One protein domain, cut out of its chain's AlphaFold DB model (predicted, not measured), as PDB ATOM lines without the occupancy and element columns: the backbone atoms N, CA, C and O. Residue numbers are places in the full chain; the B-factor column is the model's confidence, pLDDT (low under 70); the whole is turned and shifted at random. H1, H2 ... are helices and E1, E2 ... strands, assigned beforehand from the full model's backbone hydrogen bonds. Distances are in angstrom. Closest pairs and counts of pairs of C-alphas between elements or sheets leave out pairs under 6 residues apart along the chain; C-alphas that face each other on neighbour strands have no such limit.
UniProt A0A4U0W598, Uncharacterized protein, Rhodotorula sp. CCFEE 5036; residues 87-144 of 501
ATOM      1  N   THR A  87     139.630 159.742 122.701       88.81
ATOM      2  CA  THR A  87     138.670 160.497 121.905       88.81
ATOM      3  C   THR A  87     139.052 160.290 120.446       88.81
ATOM      4  O   THR A  87     140.228 160.398 120.101       88.81
ATOM      5  N   VAL A  88     138.082 159.955 119.603       87.31
ATOM      6  CA  VAL A  88     138.260 159.724 118.171       87.31
ATOM      7  C   VAL A  88     137.264 160.597 117.419       87.31
ATOM      8  O   VAL A  88     136.093 160.674 117.788       87.31
ATOM      9  N   GLU A  89     137.750 161.262 116.377       86.44
ATOM     10  CA  GLU A  89     136.908 161.960 115.410       86.44
ATOM     11  C   GLU A  89     136.214 160.934 114.507       86.44
ATOM     12  O   GLU A  89     136.870 160.152 113.816       86.44
ATOM     13  N   ASP A  90     134.886 160.958 114.504       88.25
ATOM     14  CA  ASP A  90     134.049 160.279 113.528       88.25
ATOM     15  C   ASP A  90     133.672 161.275 112.428       88.25
ATOM     16  O   ASP A  90     132.756 162.089 112.571       88.25
ATOM     17  N   ARG A  91     134.436 161.235 111.333       84.44
ATOM     18  CA  ARG A  91     134.265 162.145 110.193       84.44
ATOM     19  C   ARG A  91     133.005 161.873 109.388       84.44
ATOM     20  O   ARG A  91     132.531 162.783 108.720       84.44
ATOM     21  N   GLU A  92     132.500 160.640 109.396       86.69
ATOM     22  CA  GLU A  92     131.304 160.295 108.622       86.69
ATOM     23  C   GLU A  92     130.065 160.932 109.239       86.69
ATOM     24  O   GLU A  92     129.144 161.327 108.524       86.69
ATOM     25  N   GLU A  93     130.065 161.068 110.562       85.19
ATOM     26  CA  GLU A  93     128.923 161.583 111.296       85.19
ATOM     27  C   GLU A  93     129.175 162.916 112.018       85.19
ATOM     28  O   GLU A  93     128.390 163.281 112.900       85.19
ATOM     29  N   GLU A  94     130.266 163.606 111.669       87.88
ATOM     30  CA  GLU A  94     130.690 164.900 112.226       87.88
ATOM     31  C   GLU A  94     130.627 164.928 113.765       87.88
ATOM     32  O   GLU A  94     130.072 165.837 114.393       87.88
ATOM     33  N   ALA A  95     131.167 163.886 114.399       90.12
ATOM     34  CA  ALA A  95     131.059 163.677 115.836       90.12
ATOM     35  C   ALA A  95     132.400 163.311 116.485       90.12
ATOM     36  O   ALA A  95     133.329 162.826 115.850       90.12
ATOM     37  N   LEU A  96     132.489 163.527 117.792       90.00
ATOM     38  CA  LEU A  96     133.540 163.015 118.656       90.00
ATOM     39  C   LEU A  96     132.993 161.824 119.433       90.00
ATOM     40  O   LEU A  96     131.987 161.931 120.137       90.00
ATOM     41  N   LEU A  97     133.688 160.698 119.336       92.50
ATOM     42  CA  LEU A  97     133.448 159.511 120.143       92.50
ATOM     43  C   LEU A  97     134.499 159.447 121.239       92.50
ATOM     44  O   LEU A  97     135.687 159.583 120.962       92.50
ATOM     45  N   HIS A  98     134.087 159.211 122.476       93.62
ATOM     46  CA  HIS A  98     135.024 159.063 123.581       93.62
ATOM     47  C   HIS A  98     134.548 158.045 124.617       93.62
ATOM     48  O   HIS A  98     133.353 157.884 124.865       93.62
ATOM     49  N   ASN A  99     135.490 157.349 125.253       94.94
ATOM     50  CA  ASN A  99     135.209 156.354 126.300       94.94
ATOM     51  C   ASN A  99     135.379 156.904 127.725       94.94
ATOM     52  O   ASN A  99     135.653 156.158 128.668       94.94
ATOM     53  N   TRP A 100     135.254 158.210 127.888       94.44
ATOM     54  CA  TRP A 100     135.330 158.892 129.171       94.44
ATOM     55  C   TRP A 100     134.209 159.919 129.263       94.44
ATOM     56  O   TRP A 100     133.591 160.258 128.264       94.44
ATOM     57  N   ARG A 101     133.904 160.404 130.460       94.12
ATOM     58  CA  ARG A 101     132.940 161.488 130.647       94.12
ATOM     59  C   ARG A 101     133.354 162.424 131.767       94.12
ATOM     60  O   ARG A 101     134.087 162.021 132.669       94.12
ATOM     61  N   ILE A 102     132.828 163.639 131.734       93.50
ATOM     62  CA  ILE A 102     132.871 164.547 132.882       93.50
ATOM     63  C   ILE A 102     131.958 163.977 133.990       93.50
ATOM     64  O   ILE A 102     130.891 163.432 133.671       93.50
ATOM     65  N   PRO A 103     132.358 164.031 135.276       93.94
ATOM     66  CA  PRO A 103     131.517 163.616 136.392       93.94
ATOM     67  C   PRO A 103     130.132 164.270 136.342       93.94
ATOM     68  O   PRO A 103     130.000 165.455 136.045       93.94
ATOM     69  N   THR A 104     129.085 163.510 136.672       93.12
ATOM     70  CA  THR A 104     127.692 164.001 136.627       93.12
ATOM     71  C   THR A 104     127.395 165.101 137.636       93.12
ATOM     72  O   THR A 104     126.412 165.816 137.484       93.12
ATOM     73  N   GLU A 105     128.234 165.226 138.663       94.56
ATOM     74  CA  GLU A 105     128.212 166.339 139.613       94.56
ATOM     75  C   GLU A 105     128.698 167.661 138.999       94.56
ATOM     76  O   GLU A 105     128.274 168.720 139.448       94.56
ATOM     77  N   CYS A 106     129.530 167.605 137.952       92.19
ATOM     78  CA  CYS A 106     130.032 168.777 137.236       92.19
ATOM     79  C   CYS A 106     129.213 169.080 135.973       92.19
ATOM     80  O   CYS A 106     128.996 170.245 135.655       92.19
ATOM     81  N   LEU A 107     128.765 168.048 135.246       93.62
ATOM     82  CA  LEU A 107     127.999 168.206 134.008       93.62
ATOM     83  C   LEU A 107     126.846 167.201 133.926       93.62
ATOM     84  O   LEU A 107     127.049 165.985 133.874       93.62
ATOM     85  N   SER A 108     125.620 167.725 133.870       93.00
ATOM     86  CA  SER A 108     124.409 166.923 133.691       93.00
ATOM     87  C   SER A 108     124.428 166.189 132.342       93.00
ATOM     88  O   SER A 108     124.790 166.791 131.328       93.00
ATOM     89  N   PRO A 109     123.971 164.922 132.271       89.94
ATOM     90  CA  PRO A 109     123.848 164.203 131.003       89.94
ATOM     91  C   PRO A 109     122.954 164.901 129.969       89.94
ATOM     92  O   PRO A 109     123.155 164.707 128.775       89.94
ATOM     93  N   ALA A 110     121.970 165.693 130.411       90.06
ATOM     94  CA  ALA A 110     121.059 166.413 129.518       90.06
ATOM     95  C   ALA A 110     121.736 167.597 128.808       90.06
ATOM     96  O   ALA A 110     121.364 167.935 127.689       90.06
ATOM     97  N   ASP A 111     122.755 168.178 129.441       90.19
ATOM     98  CA  ASP A 111     123.484 169.347 128.943       90.19
ATOM     99  C   ASP A 111     124.798 168.944 128.258       90.19
ATOM    100  O   ASP A 111     125.641 169.789 127.955       90.19
ATOM    101  N   TYR A 112     125.008 167.643 128.041       89.94
ATOM    102  CA  TYR A 112     126.268 167.092 127.563       89.94
ATOM    103  C   TYR A 112     126.453 167.369 126.063       89.94
ATOM    104  O   TYR A 112     125.809 166.770 125.205       89.94
ATOM    105  N   SER A 113     127.354 168.291 125.736       89.69
ATOM    106  CA  SER A 113     127.711 168.691 124.373       89.69
ATOM    107  C   SER A 113     129.197 169.038 124.329       89.69
ATOM    108  O   SER A 113     129.779 169.349 125.364       89.69
ATOM    109  N   THR A 114     129.832 169.050 123.155       87.62
ATOM    110  CA  THR A 114     131.263 169.398 123.085       87.62
ATOM    111  C   THR A 114     131.527 170.815 123.592       87.62
ATOM    112  O   THR A 114     132.483 171.046 124.323       87.62
ATOM    113  N   LYS A 115     130.625 171.754 123.298       83.44
ATOM    114  CA  LYS A 115     130.708 173.128 123.796       83.44
ATOM    115  C   LYS A 115     130.669 173.198 125.322       83.44
ATOM    116  O   LYS A 115     131.500 173.866 125.929       83.44
ATOM    117  N   THR A 116     129.707 172.521 125.947       85.69
ATOM    118  CA  THR A 116     129.602 172.498 127.414       85.69
ATOM    119  C   THR A 116     130.761 171.732 128.033       85.69
ATOM    120  O   THR A 116     131.291 172.193 129.034       85.69
ATOM    121  N   MET A 117     131.240 170.650 127.414       88.50
ATOM    122  CA  MET A 117     132.441 169.938 127.864       88.50
ATOM    123  C   MET A 117     133.679 170.839 127.894       88.50
ATOM    124  O   MET A 117     134.396 170.833 128.887       88.50
ATOM    125  N   LEU A 118     133.915 171.621 126.836       83.44
ATOM    126  CA  LEU A 118     135.057 172.540 126.747       83.44
ATOM    127  C   LEU A 118     134.944 173.727 127.715       83.44
ATOM    128  O   LEU A 118     135.959 174.279 128.129       83.44
ATOM    129  N   ALA A 119     133.721 174.123 128.072       79.50
ATOM    130  CA  ALA A 119     133.464 175.210 129.016       79.50
ATOM    131  C   ALA A 119     133.413 174.751 130.486       79.50
ATOM    132  O   ALA A 119     133.521 175.581 131.388       79.50
ATOM    133  N   THR A 120     133.216 173.455 130.744       84.31
ATOM    134  CA  THR A 120     133.057 172.927 132.101       84.31
ATOM    135  C   THR A 120     134.417 172.717 132.751       84.31
ATOM    136  O   THR A 120     135.261 171.988 132.238       84.31
ATOM    137  N   THR A 121     134.611 173.304 133.928       83.75
ATOM    138  CA  THR A 121     135.744 172.995 134.806       83.75
ATOM    139  C   THR A 121     135.451 171.727 135.600       83.75
ATOM    140  O   THR A 121     134.406 171.631 136.243       83.75
ATOM    141  N   PHE A 122     136.366 170.767 135.580       86.94
ATOM    142  CA  PHE A 122     136.258 169.526 136.343       86.94
ATOM    143  C   PHE A 122     137.648 169.027 136.724       86.94
ATOM    144  O   PHE A 122     138.610 169.246 135.990       86.94
ATOM    145  N   ASP A 123     137.732 168.319 137.847       83.25
ATOM    146  CA  ASP A 123     139.022 167.864 138.363       83.25
ATOM    147  C   ASP A 123     139.505 166.609 137.635       83.25
ATOM    148  O   ASP A 123     140.666 166.518 137.259       83.25
ATOM    149  N   ARG A 124     138.619 165.630 137.402       86.81
ATOM    150  CA  ARG A 124     138.985 164.330 136.818       86.81
ATOM    151  C   ARG A 124     137.915 163.807 135.873       86.81
ATOM    152  O   ARG A 124     136.726 164.032 136.075       86.81
ATOM    153  N   ILE A 125     138.342 163.053 134.866       91.38
ATOM    154  CA  ILE A 125     137.444 162.305 133.982       91.38
ATOM    155  C   ILE A 125     137.019 160.972 134.608       91.38
ATOM    156  O   ILE A 125     137.749 160.365 135.392       91.38
ATOM    157  N   VAL A 126     135.858 160.466 134.201       93.31
ATOM    158  CA  VAL A 126     135.359 159.134 134.556       93.31
ATOM    159  C   VAL A 126     135.408 158.243 133.325       93.31
ATOM    160  O   VAL A 126     134.715 158.502 132.343       93.31
ATOM    161  N   LEU A 127     136.194 157.169 133.377       93.94
ATOM    162  CA  LEU A 127     136.223 156.177 132.304       93.94
ATOM    163  C   LEU A 127     134.908 155.402 132.235       93.94
ATOM    164  O   LEU A 127     134.351 154.978 133.249       93.94
ATOM    165  N   LEU A 128     134.442 155.177 131.015       94.06
ATOM    166  CA  LEU A 128     133.270 154.368 130.738       94.06
ATOM    167  C   LEU A 128     133.655 152.883 130.652       94.06
ATOM    168  O   LEU A 128     134.793 152.545 130.303       94.06
ATOM    169  N   PRO A 129     132.717 151.964 130.951       94.19
ATOM    170  CA  PRO A 129     132.900 150.548 130.654       94.19
ATOM    171  C   PRO A 129     133.267 150.340 129.174       94.19
ATOM    172  O   PRO A 129     132.793 151.099 128.336       94.19
ATOM    173  N   PRO A 130     134.041 149.300 128.809       88.69
ATOM    174  CA  PRO A 130     134.520 149.104 127.431       88.69
ATOM    175  C   PRO A 130     133.431 149.019 126.352       88.69
ATOM    176  O   PRO A 130     133.721 149.205 125.178       88.69
ATOM    177  N   THR A 131     132.197 148.702 126.740       91.69
ATOM    178  CA  THR A 131     131.025 148.614 125.859       91.69
ATOM    179  C   THR A 131     130.327 149.952 125.642       91.69
ATOM    180  O   THR A 131     129.395 150.031 124.848       91.69
ATOM    181  N   ASN A 132     130.732 150.987 126.376       94.50
ATOM    182  CA  ASN A 132     130.048 152.263 126.430       94.50
ATOM    183  C   ASN A 132     130.968 153.351 125.883       94.50
ATOM    184  O   ASN A 132     132.133 153.463 126.260       94.50
ATOM    185  N   GLN A 133     130.395 154.195 125.038       94.25
ATOM    186  CA  GLN A 133     131.023 155.406 124.537       94.25
ATOM    187  C   GLN A 133     130.008 156.537 124.615       94.25
ATOM    188  O   GLN A 133     128.801 156.306 124.502       94.25
ATOM    189  N   VAL A 134     130.500 157.747 124.829       93.25
ATOM    190  CA  VAL A 134     129.705 158.961 124.695       93.25
ATOM    191  C   VAL A 134     130.048 159.587 123.355       93.25
ATOM    192  O   VAL A 134     131.183 159.516 122.877       93.25
ATOM    193  N   ARG A 135     129.016 160.141 122.728       93.25
ATOM    194  CA  ARG A 135     129.099 160.811 121.444       93.25
ATOM    195  C   ARG A 135     128.678 162.254 121.623       93.25
ATOM    196  O   ARG A 135     127.613 162.517 122.176       93.25
ATOM    197  N   THR A 136     129.489 163.167 121.117       92.44
ATOM    198  CA  THR A 136     129.162 164.590 121.049       92.44
ATOM    199  C   THR A 136     129.399 165.106 119.638       92.44
ATOM    200  O   THR A 136     130.192 164.540 118.898       92.44
ATOM    201  N   LEU A 137     128.686 166.149 119.221       89.19
ATOM    202  CA  LEU A 137     128.881 166.744 117.892       89.19
ATOM    203  C   LEU A 137     130.241 167.439 117.809       89.19
ATOM    204  O   LEU A 137     130.688 168.004 118.810       89.19
ATOM    205  N   LEU A 138     130.896 167.433 116.649       82.25
ATOM    206  CA  LEU A 138     132.098 168.244 116.461       82.25
ATOM    207  C   LEU A 138     131.768 169.720 116.757       82.25
ATOM    208  O   LEU A 138     130.684 170.184 116.386       82.25
ATOM    209  N   PRO A 139     132.659 170.479 117.421       74.06
ATOM    210  CA  PRO A 139     132.496 171.922 117.471       74.06
ATOM    211  C   PRO A 139     132.519 172.471 116.040       74.06
ATOM    212  O   PRO A 139     133.228 171.915 115.192       74.06
ATOM    213  N   PRO A 140     131.815 173.582 115.763       73.19
ATOM    214  CA  PRO A 140     132.063 174.348 114.552       73.19
ATOM    215  C   PRO A 140     133.570 174.616 114.427       73.19
ATOM    216  O   PRO A 140     134.206 174.893 115.446       73.19
ATOM    217  N   PRO A 141     134.161 174.575 113.221       66.25
ATOM    218  CA  PRO A 141     135.597 174.798 113.040       66.25
ATOM    219  C   PRO A 141     136.074 176.146 113.606       66.25
ATOM    220  O   PRO A 141     137.221 176.265 114.017       66.25
ATOM    221  N   GLU A 142     135.180 177.131 113.706       64.19
ATOM    222  CA  GLU A 142     135.414 178.435 114.340       64.19
ATOM    223  C   GLU A 142     135.613 178.363 115.869       64.19
ATOM    224  O   GLU A 142     136.221 179.256 116.459       64.19
ATOM    225  N   GLU A 143     135.088 177.324 116.529       61.72
ATOM    226  CA  GLU A 143     135.163 177.120 117.983       61.72
ATOM    227  C   GLU A 143     136.299 176.169 118.395       61.72
ATOM    228  O   GLU A 143     136.623 176.090 119.582       61.72
ATOM    229  N   ILE A 144     136.908 175.446 117.448       57.50
ATOM    230  CA  ILE A 144     138.060 174.585 117.726       57.50
ATOM    231  C   ILE A 144     139.289 175.490 117.842       57.50
ATOM    232  O   ILE A 144     139.650 176.142 116.862       57.50
TER     233      ILE A 144
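What this domain is: This is residues 87 to 144 of the 501 residues of an uncharacterized protein of Rhodotorula sp. CCFEE 5036 (UniProt A0A4U0W598). With little regular structure, this is a small three-stranded sheet, E1, E2, E3 in order and antiparallel, joined to long loops, with one short helix, H1, grazing it near E3. Two of the loops pair briefly, residues 100 to 101 with 126 to 127, antiparallel. The printed part has 58 residues, only 18 in named elements, E1, E2, H1, E3 along the chain, of mixed class. It is compact, with a radius of gyration of the C-alphas of 11.4 A and spans of 29 by 26 by 19 A.

How they stand to each other: Inner strand E2, residues 95 to 98, is antiparallel to edge strands E1, residues 87 to 90, at 151 degrees, and E3, residues 134 to 137, at 156 degrees. E1 and E2 form a hairpin. N 88 and O 97, 2.8 A, and N 96 and O 136, 2.7 A, are within hydrogen-bond range. H1, residues 114 to 119, only grazes the sheet with residues 114 to 117; the closest C-alphas of H1 and E3, Thr 114 and Thr 136, are 5.6 A apart. Every O i to N i+4 pair in H1 is within hydrogen-bond range.

Where its parts are: E1 begins at C-alpha 87 (138.670, 160.497, 121.905) and spans 9.6 A, E2 9.8 A, H1 8.6 A. E3, 10.4 A, ends at C-alpha 137 (128.881, 166.744, 117.892).

The domain as a whole: The farthest C-alphas, Pro 129 and Glu 142, are 32.4 A apart. The links E2 to H1 and H1 to E3 are long. The printed part has no cut; pLDDT is under 70 at residues 141 to 144.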